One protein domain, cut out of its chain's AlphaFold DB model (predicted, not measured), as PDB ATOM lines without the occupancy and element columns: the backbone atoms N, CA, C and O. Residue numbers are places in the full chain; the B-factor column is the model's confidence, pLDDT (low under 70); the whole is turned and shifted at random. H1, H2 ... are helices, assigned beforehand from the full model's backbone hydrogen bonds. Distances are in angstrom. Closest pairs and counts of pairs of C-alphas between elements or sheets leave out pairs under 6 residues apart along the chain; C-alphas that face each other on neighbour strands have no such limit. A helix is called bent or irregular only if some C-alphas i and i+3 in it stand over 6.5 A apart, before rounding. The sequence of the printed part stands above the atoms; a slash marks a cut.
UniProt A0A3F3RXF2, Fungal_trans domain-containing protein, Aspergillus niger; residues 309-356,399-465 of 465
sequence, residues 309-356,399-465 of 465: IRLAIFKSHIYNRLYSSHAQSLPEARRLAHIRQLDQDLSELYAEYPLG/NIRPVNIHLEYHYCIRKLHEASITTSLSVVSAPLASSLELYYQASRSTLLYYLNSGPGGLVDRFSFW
ATOM      1  N   ILE A 309     101.397 108.058 120.691       90.44
ATOM      2  CA  ILE A 309     100.050 107.905 121.261       90.44
ATOM      3  C   ILE A 309     100.058 107.720 122.789       90.44
ATOM      4  O   ILE A 309      99.075 108.051 123.453       90.44
ATOM      5  N   ARG A 310     101.170 107.265 123.383       91.75
ATOM      6  CA  ARG A 310     101.325 107.196 124.845       91.75
ATOM      7  C   ARG A 310     101.349 108.588 125.473       91.75
ATOM      8  O   ARG A 310     100.827 108.754 126.571       91.75
ATOM      9  N   LEU A 311     101.866 109.604 124.773       92.69
ATOM     10  CA  LEU A 311     101.772 110.996 125.225       92.69
ATOM     11  C   LEU A 311     100.331 111.512 125.166       92.69
ATOM     12  O   LEU A 311      99.935 112.276 126.041       92.69
ATOM     13  N   ALA A 312      99.516 111.070 124.202       94.69
ATOM     14  CA  ALA A 312      98.087 111.393 124.189       94.69
ATOM     15  C   ALA A 312      97.356 110.799 125.405       94.69
ATOM     16  O   ALA A 312      96.621 111.512 126.089       94.69
ATOM     17  N   ILE A 313      97.612 109.525 125.732       95.56
ATOM     18  CA  ILE A 313      97.076 108.883 126.947       95.56
ATOM     19  C   ILE A 313      97.547 109.641 128.194       95.56
ATOM     20  O   ILE A 313      96.747 109.984 129.066       95.56
ATOM     21  N   PHE A 314      98.833 109.994 128.246       96.19
ATOM     22  CA  PHE A 314      99.388 110.767 129.348       96.19
ATOM     23  C   PHE A 314      98.701 112.134 129.506       96.19
ATOM     24  O   PHE A 314      98.304 112.499 130.613       96.19
ATOM     25  N   LYS A 315      98.450 112.864 128.411       96.56
ATOM     26  CA  LYS A 315      97.679 114.124 128.425       96.56
ATOM     27  C   LYS A 315      96.265 113.932 128.975       96.56
ATOM     28  O   LYS A 315      95.791 114.788 129.724       96.56
ATOM     29  N   SER A 316      95.617 112.801 128.682       96.88
ATOM     30  CA  SER A 316      94.338 112.436 129.306       96.88
ATOM     31  C   SER A 316      94.465 112.327 130.830       96.88
ATOM     32  O   SER A 316      93.636 112.860 131.572       96.88
ATOM     33  N   HIS A 317      95.537 111.706 131.330       96.88
ATOM     34  CA  HIS A 317      95.802 111.610 132.768       96.88
ATOM     35  C   HIS A 317      96.067 112.972 133.414       96.88
ATOM     36  O   HIS A 317      95.523 113.234 134.492       96.88
ATOM     37  N   ILE A 318      96.832 113.851 132.752       96.62
ATOM     38  CA  ILE A 318      97.035 115.236 133.204       96.62
ATOM     39  C   ILE A 318      95.681 115.926 133.366       96.62
ATOM     40  O   ILE A 318      95.384 116.457 134.437       96.62
ATOM     41  N   TYR A 319      94.839 115.895 132.328       96.00
ATOM     42  CA  TYR A 319      93.531 116.539 132.385       96.00
ATOM     43  C   TYR A 319      92.681 115.968 133.527       96.00
ATOM     44  O   TYR A 319      92.247 116.707 134.411       96.00
ATOM     45  N   ASN A 320      92.497 114.649 133.561       96.12
ATOM     46  CA  ASN A 320      91.605 114.000 134.517       96.12
ATOM     47  C   ASN A 320      92.026 114.226 135.974       96.12
ATOM     48  O   ASN A 320      91.153 114.435 136.818       96.12
ATOM     49  N   ARG A 321      93.335 114.220 136.268       96.12
ATOM     50  CA  ARG A 321      93.871 114.321 137.638       96.12
ATOM     51  C   ARG A 321      94.193 115.742 138.096       96.12
ATOM     52  O   ARG A 321      94.310 115.937 139.304       96.12
ATOM     53  N   LEU A 322      94.347 116.709 137.183       94.06
ATOM     54  CA  LEU A 322      94.755 118.080 137.529       94.06
ATOM     55  C   LEU A 322      93.799 119.179 137.038       94.06
ATOM     56  O   LEU A 322      93.654 120.186 137.727       94.06
ATOM     57  N   TYR A 323      93.143 119.007 135.887       93.50
ATOM     58  CA  TYR A 323      92.369 120.078 135.237       93.50
ATOM     59  C   TYR A 323      90.858 119.843 135.183       93.50
ATOM     60  O   TYR A 323      90.116 120.802 134.994       93.50
ATOM     61  N   SER A 324      90.385 118.612 135.384       93.88
ATOM     62  CA  SER A 324      88.950 118.337 135.482       93.88
ATOM     63  C   SER A 324      88.322 119.074 136.671       93.88
ATOM     64  O   SER A 324      88.972 119.290 137.698       93.88
ATOM     65  N   SER A 325      87.029 119.404 136.585       91.81
ATOM     66  CA  SER A 325      86.308 120.052 137.694       91.81
ATOM     67  C   SER A 325      86.401 119.245 138.992       91.81
ATOM     68  O   SER A 325      86.538 119.808 140.077       91.81
ATOM     69  N   HIS A 326      86.381 117.914 138.879       93.50
ATOM     70  CA  HIS A 326      86.586 117.029 140.019       93.50
ATOM     71  C   HIS A 326      88.004 117.163 140.591       93.50
ATOM     72  O   HIS A 326      88.153 117.394 141.788       93.50
ATOM     73  N   ALA A 327      89.043 117.088 139.755       93.19
ATOM     74  CA  ALA A 327      90.430 117.234 140.194       93.19
ATOM     75  C   ALA A 327      90.706 118.577 140.880       93.19
ATOM     76  O   ALA A 327      91.379 118.622 141.910       93.19
ATOM     77  N   GLN A 328      90.153 119.665 140.345       90.25
ATOM     78  CA  GLN A 328      90.303 121.001 140.919       90.25
ATOM     79  C   GLN A 328      89.623 121.141 142.289       90.25
ATOM     80  O   GLN A 328      90.077 121.937 143.109       90.25
ATOM     81  N   SER A 329      88.582 120.345 142.562       90.44
ATOM     82  CA  SER A 329      87.907 120.308 143.868       90.44
ATOM     83  C   SER A 329      88.696 119.565 144.957       90.44
ATOM     84  O   SER A 329      88.348 119.648 146.136       90.44
ATOM     85  N   LEU A 330      89.761 118.839 144.594       92.31
ATOM     86  CA  LEU A 330      90.547 118.064 145.548       92.31
ATOM     87  C   LEU A 330      91.416 118.962 146.452       92.31
ATOM     88  O   LEU A 330      91.926 120.000 146.009       92.31
ATOM     89  N   PRO A 331      91.690 118.529 147.700       90.44
ATOM     90  CA  PRO A 331      92.629 119.216 148.581       90.44
ATOM     91  C   PRO A 331      93.996 119.430 147.918       90.44
ATOM     92  O   PRO A 331      94.475 118.570 147.176       90.44
ATOM     93  N   GLU A 332      94.661 120.545 148.227       86.88
ATOM     94  CA  GLU A 332      95.977 120.891 147.663       86.88
ATOM     95  C   GLU A 332      96.997 119.755 147.819       86.88
ATOM     96  O   GLU A 332      97.630 119.364 146.843       86.88
ATOM     97  N   ALA A 333      97.071 119.129 148.998       89.44
ATOM     98  CA  ALA A 333      97.961 117.991 149.239       89.44
ATOM     99  C   ALA A 333      97.715 116.813 148.273       89.44
ATOM    100  O   ALA A 333      98.664 116.157 147.842       89.44
ATOM    101  N   ARG A 334      96.454 116.556 147.893       93.19
ATOM    102  CA  ARG A 334      96.104 115.508 146.917       93.19
ATOM    103  C   ARG A 334      96.499 115.910 145.501       93.19
ATOM    104  O   ARG A 334      97.043 115.079 144.781       93.19
ATOM    105  N   ARG A 335      96.300 117.174 145.122       90.94
ATOM    106  CA  ARG A 335      96.753 117.697 143.822       90.94
ATOM    107  C   ARG A 335      98.276 117.654 143.695       90.94
ATOM    108  O   ARG A 335      98.777 117.152 142.697       90.94
ATOM    109  N   LEU A 336      99.014 118.062 144.729       91.12
ATOM    110  CA  LEU A 336     100.477 117.958 144.768       91.12
ATOM    111  C   LEU A 336     100.960 116.503 144.683       91.12
ATOM    112  O   LEU A 336     101.935 116.220 143.990       91.12
ATOM    113  N   ALA A 337     100.267 115.567 145.339       93.94
ATOM    114  CA  ALA A 337     100.556 114.142 145.195       93.94
ATOM    115  C   ALA A 337     100.329 113.652 143.752       93.94
ATOM    116  O   ALA A 337     101.158 112.911 143.229       93.94
ATOM    117  N   HIS A 338      99.259 114.098 143.084       96.25
ATOM    118  CA  HIS A 338      99.026 113.788 141.671       96.25
ATOM    119  C   HIS A 338     100.092 114.377 140.748       96.25
ATOM    120  O   HIS A 338     100.530 113.672 139.845       96.25
ATOM    121  N   ILE A 339     100.545 115.612 140.988       94.56
ATOM    122  CA  ILE A 339     101.647 116.220 140.225       94.56
ATOM    123  C   ILE A 339     102.911 115.370 140.359       94.56
ATOM    124  O   ILE A 339     103.499 115.015 139.348       94.56
ATOM    125  N   ARG A 340     103.289 114.979 141.584       93.75
ATOM    126  CA  ARG A 340     104.471 114.133 141.822       93.75
ATOM    127  C   ARG A 340     104.378 112.775 141.126       93.75
ATOM    128  O   ARG A 340     105.363 112.333 140.553       93.75
ATOM    129  N   GLN A 341     103.212 112.127 141.181       97.00
ATOM    130  CA  GLN A 341     103.015 110.845 140.505       97.00
ATOM    131  C   GLN A 341     103.121 111.003 138.988       97.00
ATOM    132  O   GLN A 341     103.823 110.242 138.345       97.00
ATOM    133  N   LEU A 342     102.449 112.006 138.421       97.25
ATOM    134  CA  LEU A 342     102.478 112.237 136.980       97.25
ATOM    135  C   LEU A 342     103.871 112.648 136.482       97.25
ATOM    136  O   LEU A 342     104.244 112.280 135.377       97.25
ATOM    137  N   ASP A 343     104.644 113.385 137.278       95.50
ATOM    138  CA  ASP A 343     106.034 113.732 136.963       95.50
ATOM    139  C   ASP A 343     106.927 112.481 136.867       95.50
ATOM    140  O   ASP A 343     107.700 112.327 135.916       95.50
ATOM    141  N   GLN A 344     106.746 111.539 137.800       95.19
ATOM    142  CA  GLN A 344     107.389 110.229 137.743       95.19
ATOM    143  C   GLN A 344     106.926 109.431 136.514       95.19
ATOM    144  O   GLN A 344     107.770 108.990 135.735       95.19
ATOM    145  N   ASP A 345     105.611 109.310 136.302       95.19
ATOM    146  CA  ASP A 345     105.020 108.592 135.164       95.19
ATOM    147  C   ASP A 345     105.548 109.151 133.817       95.19
ATOM    148  O   ASP A 345     105.866 108.395 132.899       95.19
ATOM    149  N   LEU A 346     105.686 110.481 133.690       93.56
ATOM    150  CA  LEU A 346     106.232 111.133 132.492       93.56
ATOM    151  C   LEU A 346     107.725 110.858 132.309       93.56
ATOM    152  O   LEU A 346     108.182 110.683 131.179       93.56
ATOM    153  N   SER A 347     108.487 110.843 133.402       90.12
ATOM    154  CA  SER A 347     109.925 110.559 133.381       90.12
ATOM    155  C   SER A 347     110.204 109.114 132.970       90.12
ATOM    156  O   SER A 347     111.077 108.875 132.138       90.12
ATOM    157  N   GLU A 348     109.428 108.165 133.498       90.25
ATOM    158  CA  GLU A 348     109.474 106.751 133.110       90.25
ATOM    159  C   GLU A 348     109.100 106.582 131.635       90.25
ATOM    160  O   GLU A 348     109.868 106.002 130.866       90.25
ATOM    161  N   LEU A 349     107.992 107.200 131.206       88.00
ATOM    162  CA  LEU A 349     107.582 107.204 129.804       88.00
ATOM    163  C   LEU A 349     108.675 107.788 128.896       88.00
ATOM    164  O   LEU A 349     108.923 107.243 127.824       88.00
ATOM    165  N   TYR A 350     109.343 108.873 129.303       82.94
ATOM    166  CA  TYR A 350     110.414 109.496 128.520       82.94
ATOM    167  C   TYR A 350     111.686 108.639 128.456       82.94
ATOM    168  O   TYR A 350     112.328 108.576 127.405       82.94
ATOM    169  N   ALA A 351     112.032 107.940 129.541       82.00
ATOM    170  CA  ALA A 351     113.185 107.039 129.594       82.00
ATOM    171  C   ALA A 351     113.066 105.858 128.614       82.00
ATOM    172  O   ALA A 351     114.077 105.358 128.124       82.00
ATOM    173  N   GLU A 352     111.841 105.444 128.279       76.50
ATOM    174  CA  GLU A 352     111.579 104.415 127.267       76.50
ATOM    175  C   GLU A 352     111.823 104.889 125.824       76.50
ATOM    176  O   GLU A 352     111.880 104.063 124.907       76.50
ATOM    177  N   TYR A 353     111.971 106.197 125.572       68.88
ATOM    178  CA  TYR A 353     112.288 106.680 124.230       68.88
ATOM    179  C   TYR A 353     113.788 106.579 123.946       68.88
ATOM    180  O   TYR A 353     114.611 106.997 124.764       68.88
ATOM    181  N   PRO A 354     114.175 106.208 122.711       53.19
ATOM    182  CA  PRO A 354     115.557 106.331 122.245       53.19
ATOM    183  C   PRO A 354     116.127 107.760 122.378       53.19
ATOM    184  O   PRO A 354     117.340 107.936 122.412       53.19
ATOM    185  N   LEU A 355     115.259 108.776 122.492       46.84
ATOM    186  CA  LEU A 355     115.601 110.190 122.691       46.84
ATOM    187  C   LEU A 355     116.055 110.540 124.119       46.84
ATOM    188  O   LEU A 355     116.606 111.624 124.315       46.84
ATOM    189  N   GLY A 356     115.892 109.642 125.102       38.41
ATOM    190  CA  GLY A 356     116.533 109.775 126.419       38.41
ATOM    191  C   GLY A 356     118.065 109.851 126.324       38.41
ATOM    192  O   GLY A 356     118.723 110.355 127.230       38.41
ATOM    193  N   ASN A 399     111.796 114.572 109.494       66.88
ATOM    194  CA  ASN A 399     110.951 113.621 110.200       66.88
ATOM    195  C   ASN A 399     110.296 114.364 111.374       66.88
ATOM    196  O   ASN A 399     110.960 114.685 112.361       66.88
ATOM    197  N   ILE A 400     109.006 114.669 111.241       74.62
ATOM    198  CA  ILE A 400     108.269 115.521 112.178       74.62
ATOM    199  C   ILE A 400     107.932 114.816 113.493       74.62
ATOM    200  O   ILE A 400     107.631 115.458 114.496       74.62
ATOM    201  N   ARG A 401     108.017 113.483 113.527       80.19
ATOM    202  CA  ARG A 401     107.640 112.697 114.702       80.19
ATOM    203  C   ARG A 401     108.562 112.940 115.908       80.19
ATOM    204  O   ARG A 401     108.034 113.243 116.975       80.19
ATOM    205  N   PRO A 402     109.904 112.854 115.798       79.31
ATOM    206  CA  PRO A 402     110.804 113.218 116.895       79.31
ATOM    207  C   PRO A 402     110.615 114.658 117.388       79.31
ATOM    208  O   PRO A 402     110.663 114.895 118.593       79.31
ATOM    209  N   VAL A 403     110.356 115.589 116.462       80.38
ATOM    210  CA  VAL A 403     110.050 116.993 116.774       80.38
ATOM    211  C   VAL A 403     108.791 117.078 117.633       80.38
ATOM    212  O   VAL A 403     108.833 117.640 118.726       80.38
ATOM    213  N   ASN A 404     107.695 116.456 117.193       84.75
ATOM    214  CA  ASN A 404     106.434 116.444 117.929       84.75
ATOM    215  C   ASN A 404     106.583 115.802 119.310       84.75
ATOM    216  O   ASN A 404     106.145 116.389 120.290       84.75
ATOM    217  N   ILE A 405     107.263 114.656 119.420       85.44
ATOM    218  CA  ILE A 405     107.496 113.984 120.711       85.44
ATOM    219  C   ILE A 405     108.248 114.904 121.682       85.44
ATOM    220  O   ILE A 405     107.860 115.021 122.843       85.44
ATOM    221  N   HIS A 406     109.299 115.583 121.214       85.06
ATOM    222  CA  HIS A 406     110.079 116.497 122.049       85.06
ATOM    223  C   HIS A 406     109.255 117.707 122.510       85.06
ATOM    224  O   HIS A 406     109.236 118.044 123.698       85.06
ATOM    225  N   LEU A 407     108.537 118.347 121.582       88.19
ATOM    226  CA  LEU A 407     107.682 119.492 121.887       88.19
ATOM    227  C   LEU A 407     106.547 119.105 122.845       88.19
ATOM    228  O   LEU A 407     106.273 119.827 123.805       88.19
ATOM    229  N   GLU A 408     105.924 117.949 122.630       90.62
ATOM    230  CA  GLU A 408     104.843 117.443 123.471       90.62
ATOM    231  C   GLU A 408     105.317 117.033 124.865       90.62
ATOM    232  O   GLU A 408     104.606 117.284 125.835       90.62
ATOM    233  N   TYR A 409     106.514 116.457 124.991       91.94
ATOM    234  CA  TYR A 409     107.109 116.142 126.290       91.94
ATOM    235  C   TYR A 409     107.255 117.397 127.156       91.94
ATOM    236  O   TYR A 409     106.733 117.454 128.273       91.94
ATOM    237  N   HIS A 410     107.891 118.445 126.623       92.06
ATOM    238  CA  HIS A 410     108.044 119.703 127.355       92.06
ATOM    239  C   HIS A 410     106.703 120.398 127.597       92.06
ATOM    240  O   HIS A 410     106.494 120.992 128.656       92.06
ATOM    241  N   TYR A 411     105.757 120.277 126.668       92.56
ATOM    242  CA  TYR A 411     104.402 120.762 126.877       92.56
ATOM    243  C   TYR A 411     103.687 120.040 128.035       92.56
ATOM    244  O   TYR A 411     103.039 120.696 128.855       92.56
ATOM    245  N   CYS A 412     103.857 118.721 128.170       94.81
ATOM    246  CA  CYS A 412     103.353 117.951 129.306       94.81
ATOM    247  C   CYS A 412     103.985 118.408 130.629       94.81
ATOM    248  O   CYS A 412     103.236 118.702 131.561       94.81
ATOM    249  N   ILE A 413     105.317 118.571 130.706       94.38
ATOM    250  CA  ILE A 413     105.994 119.128 131.901       94.38
ATOM    251  C   ILE A 413     105.394 120.486 132.263       94.38
ATOM    252  O   ILE A 413     105.014 120.734 133.412       94.38
ATOM    253  N   ARG A 414     105.256 121.367 131.266       93.00
ATOM    254  CA  ARG A 414     104.676 122.693 131.459       93.00
ATOM    255  C   ARG A 414     103.278 122.587 132.068       93.00
ATOM    256  O   ARG A 414     103.017 123.220 133.086       93.00
ATOM    257  N   LYS A 415     102.394 121.768 131.491       91.94
ATOM    258  CA  LYS A 415     101.018 121.585 131.980       91.94
ATOM    259  C   LYS A 415     100.956 120.942 133.367       91.94
ATOM    260  O   LYS A 415     100.076 121.308 134.143       91.94
ATOM    261  N   LEU A 416     101.871 120.043 133.721       92.62
ATOM    262  CA  LEU A 416     101.940 119.473 135.071       92.62
ATOM    263  C   LEU A 416     102.235 120.544 136.123       92.62
ATOM    264  O   LEU A 416     101.495 120.683 137.100       92.62
ATOM    265  N   HIS A 417     103.278 121.344 135.910       91.69
ATOM    266  CA  HIS A 417     103.697 122.336 136.901       91.69
ATOM    267  C   HIS A 417     102.863 123.621 136.874       91.69
ATOM    268  O   HIS A 417     102.710 124.275 137.908       91.69
ATOM    269  N   GLU A 418     102.223 123.936 135.746       89.12
ATOM    270  CA  GLU A 418     101.203 124.987 135.648       89.12
ATOM    271  C   GLU A 418     100.021 124.729 136.598       89.12
ATOM    272  O   GLU A 418      99.496 125.666 137.207       89.12
ATOM    273  N   ALA A 419      99.646 123.462 136.807       86.44
ATOM    274  CA  ALA A 419      98.584 123.095 137.742       86.44
ATOM    275  C   ALA A 419      98.942 123.443 139.198       86.44
ATOM    276  O   ALA A 419      98.069 123.856 139.964       86.44
ATOM    277  N   SER A 420     100.224 123.340 139.582       82.00
ATOM    278  CA  SER A 420     100.685 123.797 140.902       82.00
ATOM    279  C   SER A 420     100.554 125.313 141.030       82.00
ATOM    280  O   SER A 420     100.128 125.796 142.073       82.00
ATOM    281  N   ILE A 421     100.896 126.065 139.981       77.75
ATOM    282  CA  ILE A 421     100.914 127.533 140.007       77.75
ATOM    283  C   ILE A 421      99.493 128.104 140.070       77.75
ATOM    284  O   ILE A 421      99.196 128.961 140.901       77.75
ATOM    285  N   THR A 422      98.599 127.607 139.217       70.00
ATOM    286  CA  THR A 422      97.192 128.041 139.160       70.00
ATOM    287  C   THR A 422      96.426 127.691 140.434       70.00
ATOM    288  O   THR A 422      95.621 128.489 140.912       70.00
ATOM    289  N   THR A 423      96.731 126.540 141.036       60.66
ATOM    290  CA  THR A 423      96.221 126.149 142.355       60.66
ATOM    291  C   THR A 423      96.659 127.127 143.443       60.66
ATOM    292  O   THR A 423      95.825 127.580 144.227       60.66
ATOM    293  N   SER A 424      97.947 127.476 143.466       54.97
ATOM    294  CA  SER A 424      98.516 128.404 144.441       54.97
ATOM    295  C   SER A 424      97.963 129.818 144.297       54.97
ATOM    296  O   SER A 424      97.754 130.462 145.304       54.97
ATOM    297  N   LEU A 425      97.619 130.292 143.094       52.75
ATOM    298  CA  LEU A 425      96.988 131.612 142.902       52.75
ATOM    299  C   LEU A 425      95.550 131.712 143.454       52.75
ATOM    300  O   LEU A 425      95.046 132.819 143.636       52.75
ATOM    301  N   SER A 426      94.891 130.577 143.709       50.69
ATOM    302  CA  SER A 426      93.560 130.501 144.337       50.69
ATOM    303  C   SER A 426      93.630 130.495 145.877       50.69
ATOM    304  O   SER A 426      92.628 130.702 146.560       50.69
ATOM    305  N   VAL A 427      94.823 130.286 146.442       48.75
ATOM    306  CA  VAL A 427      95.098 130.210 147.886       48.75
ATOM    307  C   VAL A 427      96.136 131.291 148.241       48.75
ATOM    308  O   VAL A 427      96.850 131.787 147.386       48.75
ATOM    309  N   VAL A 428      96.282 131.710 149.499       51.59
ATOM    310  CA  VAL A 428      97.303 132.714 149.907       51.59
ATOM    311  C   VAL A 428      98.736 132.122 149.917       51.59
ATOM    312  O   VAL A 428      99.634 132.636 150.577       51.59
ATOM    313  N   SER A 429      98.978 131.008 149.217       58.19
ATOM    314  CA  SER A 429     100.258 130.292 149.231       58.19
ATOM    315  C   SER A 429     101.035 130.553 147.945       58.19
ATOM    316  O   SER A 429     100.470 130.548 146.854       58.19
ATOM    317  N   ALA A 430     102.343 130.779 148.056       65.12
ATOM    318  CA  ALA A 430     103.207 130.910 146.890       65.12
ATOM    319  C   ALA A 430     103.342 129.556 146.160       65.12
ATOM    320  O   ALA A 430     103.349 128.509 146.814       65.12
ATOM    321  N   PRO A 431     103.487 129.545 144.822       72.31
ATOM    322  CA  PRO A 431     103.784 128.319 144.091       72.31
ATOM    323  C   PRO A 431     105.089 127.684 144.579       72.31
ATOM    324  O   PRO A 431     106.038 128.379 144.948       72.31
ATOM    325  N   LEU A 432     105.159 126.351 144.531       81.81
ATOM    326  CA  LEU A 432     106.384 125.616 144.836       81.81
ATOM    327  C   LEU A 432     107.507 126.058 143.890       81.81
ATOM    328  O   LEU A 432     107.376 125.942 142.670       81.81
ATOM    329  N   ALA A 433     108.628 126.509 144.455       84.69
ATOM    330  CA  ALA A 433     109.768 127.012 143.685       84.69
ATOM    331  C   ALA A 433     110.288 125.988 142.659       84.69
ATOM    332  O   ALA A 433     110.610 126.358 141.534       84.69
ATOM    333  N   SER A 434     110.297 124.697 143.010       88.06
ATOM    334  CA  SER A 434     110.694 123.618 142.097       88.06
ATOM    335  C   SER A 434     109.750 123.469 140.902       88.06
ATOM    336  O   SER A 434     110.213 123.292 139.781       88.06
ATOM    337  N   SER A 435     108.435 123.587 141.113       89.00
ATOM    338  CA  SER A 435     107.461 123.542 140.014       89.00
ATOM    339  C   SER A 435     107.590 124.759 139.105       89.00
ATOM    340  O   SER A 435     107.509 124.634 137.888       89.00
ATOM    341  N   LEU A 436     107.839 125.935 139.683       87.31
ATOM    342  CA  LEU A 436     108.055 127.150 138.910       87.31
ATOM    343  C   LEU A 436     109.311 127.045 138.024       87.31
ATOM    344  O   LEU A 436     109.260 127.407 136.850       87.31
ATOM    345  N   GLU A 437     110.407 126.502 138.560       89.81
ATOM    346  CA  GLU A 437     111.634 126.281 137.790       89.81
ATOM    347  C   GLU A 437     111.411 125.294 136.638       89.81
ATOM    348  O   GLU A 437     111.767 125.603 135.504       89.81
ATOM    349  N   LEU A 438     110.752 124.156 136.888       91.12
ATOM    350  CA  LEU A 438     110.455 123.158 135.851       91.12
ATOM    351  C   LEU A 438     109.515 123.703 134.765       91.12
ATOM    352  O   LEU A 438     109.741 123.472 133.578       91.12
ATOM    353  N   TYR A 439     108.511 124.500 135.139       90.38
ATOM    354  CA  TYR A 439     107.639 125.190 134.183       90.38
ATOM    355  C   TYR A 439     108.433 126.111 133.237       90.38
ATOM    356  O   TYR A 439     108.244 126.086 132.012       90.38
ATOM    357  N   TYR A 440     109.343 126.922 133.787       88.88
ATOM    358  CA  TYR A 440     110.171 127.823 132.987       88.88
ATOM    359  C   TYR A 440     111.243 127.081 132.189       88.88
ATOM    360  O   TYR A 440     111.493 127.439 131.038       88.88
ATOM    361  N   GLN A 441     111.852 126.040 132.755       90.81
ATOM    362  CA  GLN A 441     112.832 125.200 132.072       90.81
ATOM    363  C   GLN A 441     112.202 124.481 130.875       90.81
ATOM    364  O   GLN A 441     112.791 124.498 129.792       90.81
ATOM    365  N   ALA A 442     110.986 123.948 131.012       90.88
ATOM    366  CA  ALA A 442     110.256 123.344 129.903       90.88
ATOM    367  C   ALA A 442     109.982 124.365 128.794       90.88
ATOM    368  O   ALA A 442     110.292 124.117 127.632       90.88
ATOM    369  N   SER A 443     109.506 125.560 129.162       89.00
ATOM    370  CA  SER A 443     109.253 126.650 128.210       89.00
ATOM    371  C   SER A 443     110.527 127.083 127.467       89.00
ATOM    372  O   SER A 443     110.509 127.271 126.250       89.00
ATOM    373  N   ARG A 444     111.661 127.194 128.175       87.94
ATOM    374  CA  ARG A 444     112.975 127.486 127.576       87.94
ATOM    375  C   ARG A 444     113.433 126.372 126.643       87.94
ATOM    376  O   ARG A 444     113.936 126.672 125.569       87.94
ATOM    377  N   SER A 445     113.243 125.113 127.032       87.94
ATOM    378  CA  SER A 445     113.644 123.948 126.231       87.94
ATOM    379  C   SER A 445     112.866 123.892 124.923       87.94
ATOM    380  O   SER A 445     113.470 123.750 123.865       87.94
ATOM    381  N   THR A 446     111.554 124.144 124.970       87.44
ATOM    382  CA  THR A 446     110.719 124.309 123.776       87.44
ATOM    383  C   THR A 446     111.263 125.404 122.854       87.44
ATOM    384  O   THR A 446     111.479 125.151 121.672       87.44
ATOM    385  N   LEU A 447     111.537 126.608 123.375       83.00
ATOM    386  CA  LEU A 447     112.061 127.723 122.571       83.00
ATOM    387  C   LEU A 447     113.446 127.428 121.979       83.00
ATOM    388  O   LEU A 447     113.679 127.684 120.801       83.00
ATOM    389  N   LEU A 448     114.360 126.871 122.774       82.25
ATOM    390  CA  LEU A 448     115.694 126.492 122.307       82.25
ATOM    391  C   LEU A 448     115.618 125.418 121.226       82.25
ATOM    392  O   LEU A 448     116.372 125.483 120.260       82.25
ATOM    393  N   TYR A 449     114.695 124.465 121.352       82.19
ATOM    394  CA  TYR A 449     114.469 123.465 120.319       82.19
ATOM    395  C   TYR A 449     113.983 124.107 119.016       82.19
ATOM    396  O   TYR A 449     114.544 123.827 117.957       82.19
ATOM    397  N   TYR A 450     113.024 125.040 119.086       75.62
ATOM    398  CA  TYR A 450     112.585 125.811 117.917       75.62
ATOM    399  C   TYR A 450     113.740 126.548 117.229       75.62
ATOM    400  O   TYR A 450     113.833 126.521 116.005       75.62
ATOM    401  N   LEU A 451     114.639 127.165 117.998       73.50
ATOM    402  CA  LEU A 451     115.753 127.953 117.463       73.50
ATOM    403  C   LEU A 451     116.906 127.094 116.917       73.50
ATOM    404  O   LEU A 451     117.553 127.492 115.953       73.50
ATOM    405  N   ASN A 452     117.163 125.923 117.507       72.31
ATOM    406  CA  ASN A 452     118.388 125.149 117.263       72.31
ATOM    407  C   ASN A 452     118.198 123.890 116.394       72.31
ATOM    408  O   ASN A 452     119.167 123.173 116.151       72.31
ATOM    409  N   SER A 453     116.986 123.604 115.906       65.56
ATOM    410  CA  SER A 453     116.683 122.375 115.141       65.56
ATOM    411  C   SER A 453     117.262 122.308 113.709       65.56
ATOM    412  O   SER A 453     117.002 121.344 112.992       65.56
ATOM    413  N   GLY A 454     118.071 123.282 113.275       58.84
ATOM    414  CA  GLY A 454     118.726 123.301 111.957       58.84
ATOM    415  C   GLY A 454     119.124 124.715 111.508       58.84
ATOM    416  O   GLY A 454     118.904 125.668 112.257       58.84
ATOM    417  N   PRO A 455     119.705 124.894 110.302       46.69
ATOM    418  CA  PRO A 455     119.921 126.220 109.719       46.69
ATOM    419  C   PRO A 455     118.564 126.918 109.524       46.69
ATOM    420  O   PRO A 455     117.776 126.482 108.696       46.69
ATOM    421  N   GLY A 456     118.277 127.956 110.318       51.81
ATOM    422  CA  GLY A 456     116.964 128.627 110.363       51.81
ATOM    423  C   GLY A 456     116.005 128.127 111.460       51.81
ATOM    424  O   GLY A 456     114.957 128.728 111.671       51.81
ATOM    425  N   GLY A 457     116.369 127.081 112.212       58.47
ATOM    426  CA  GLY A 457     115.501 126.457 113.218       58.47
ATOM    427  C   GLY A 457     114.276 125.751 112.613       58.47
ATOM    428  O   GLY A 457     114.201 125.530 111.410       58.47
ATOM    429  N   LEU A 458     113.289 125.415 113.448       59.47
ATOM    430  CA  LEU A 458     111.930 125.029 113.012       59.47
ATOM    431  C   LEU A 458     111.128 126.235 112.476       59.47
ATOM    432  O   LEU A 458     109.977 126.089 112.081       59.47
ATOM    433  N   VAL A 459     111.720 127.432 112.487       53.56
ATOM    434  CA  VAL A 459     111.116 128.701 112.066       53.56
ATOM    435  C   VAL A 459     111.777 129.158 110.762       53.56
ATOM    436  O   VAL A 459     112.323 130.251 110.660       53.56
ATOM    437  N   ASP A 460     111.755 128.289 109.758       51.38
ATOM    438  CA  ASP A 460     112.034 128.662 108.371       51.38
ATOM    439  C   ASP A 460     110.707 128.784 107.605       51.38
ATOM    440  O   ASP A 460     109.701 128.183 107.986       51.38
ATOM    441  N   ARG A 461     110.709 129.532 106.496       43.41
ATOM    442  CA  ARG A 461     109.583 129.740 105.573       43.41
ATOM    443  C   ARG A 461     108.962 128.427 105.073       43.41
ATOM    444  O   ARG A 461     107.834 128.442 104.599       43.41
ATOM    445  N   PHE A 462     109.693 127.318 105.193       44.19
ATOM    446  CA  PHE A 462     109.293 125.968 104.788       44.19
ATOM    447  C   PHE A 462     109.024 125.007 105.963       44.19
ATOM    448  O   PHE A 462     108.733 123.837 105.727       44.19
ATOM    449  N   SER A 463     109.169 125.453 107.220       43.19
ATOM    450  CA  SER A 463     109.247 124.567 108.398       43.19
ATOM    451  C   SER A 463     108.026 124.585 109.325       43.19
ATOM    452  O   SER A 463     108.094 124.020 110.416       43.19
ATOM    453  N   PHE A 464     106.891 125.162 108.920       39.16
ATOM    454  CA  PHE A 464     105.682 125.115 109.747       39.16
ATOM    455  C   PHE A 464     104.418 124.827 108.925       39.16
ATOM    456  O   PHE A 464     104.087 125.601 108.035       39.16
ATOM    457  N   TRP A 465     103.809 123.676 109.257       40.03
ATOM    458  CA  TRP A 465     102.561 123.013 108.824       40.03
ATOM    459  C   TRP A 465     101.767 123.541 107.624       40.03
ATOM    460  O   TRP A 465     101.210 124.656 107.698       40.03
TER     461      TRP A 465
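This is residues 309 to 356 and 399 to 465 of the 465 residues of the protein "Fungal_trans domain-containing protein" of Aspergillus niger (UniProt A0A3F3RXF2). A long helix, H4, runs through the middle of an elongated, nearly aligned stack of helices, with H1 and H3 packed side by side on it and H5 folded back along its other side. The short H2 sits at the turn between H1 and H3, and a tail without a named element, residues 453 to 465, follows H5 at one end. The printed part has 115 residues with five named helices, in the order H1, H2, H3, H4, H5, and no named strand; the class is all helix. It is only just compact, close to loose, with a radius of gyration of the C-alphas of 15.6 A, and spans 47 by 27 by 24 A.

H4, residues 400 to 425, is the longest helix, 36.5 A from C-alpha 400 at (108.269, 115.521, 112.178) to C-alpha 425 at (96.988, 131.612, 142.902). H5, residues 433 to 452, measures 27.9 A. H3, residues 332 to 351, measures 28.5 A. H1, residues 309 to 323, begins with C-alpha 309 at (100.050, 107.905, 121.261) and measures 20.1 A; it is neither bent nor irregular, but only just: C-alphas 320 and 323 are 6.2 A apart. H2, residues 325 to 328, measures 5.2 A.

H1, H3 and H4 form an up and down bundle, aligned helices in which each runs against the one before it in the chain. H4 and H3 touch at a shallow tilt of 14 degrees, opposite ways; their closest C-alphas, Leu 416 and Ile 339, are 6.1 A apart. H4 and H1 touch at a shallow tilt of 8 degrees, the same way, closest at the C-alphas of Ala 419 and Leu 322, 6.3 A. H1 and H3 touch at a shallow tilt of 9 degrees, opposite ways, closest at the C-alphas of Arg 321 and His 338, 6.6 A. H4 and H5 form a helical hairpin and touch at a shallow tilt of 27 degrees, opposite ways; the closest C-alphas, Arg 414 and Tyr 439, are 4.7 A apart. H5 is apart from H1, H2 and H3. H1, with residues 320 to 322 alone, and H2 only just touch, only at the corner, with 3 pairs of C-alphas within 8 A, the closest being Arg 321 and Ala 327, 5.2 A. In H1, H3 and H5 every O i to N i+4 pair is within hydrogen-bond range, in H4 21 of 22 are, and H2 is too short for such a pair.

The two C-alphas farthest apart, Pro 331 and Pro 455, are 48.0 A apart. Residues 357 to 398 are not printed, and C-alphas 356 and 399 are 17.6 A apart across this cut, which lies in the link from H3 to H4. Of the links that are printed whole, H1 to H2 and H2 to H3 are tight, H4 to H5 is short, and none is long. The mean pLDDT of the printed part is 80.9; it is under 70 at residues 353 to 356, 399, 423 to 430 and 453 to 465.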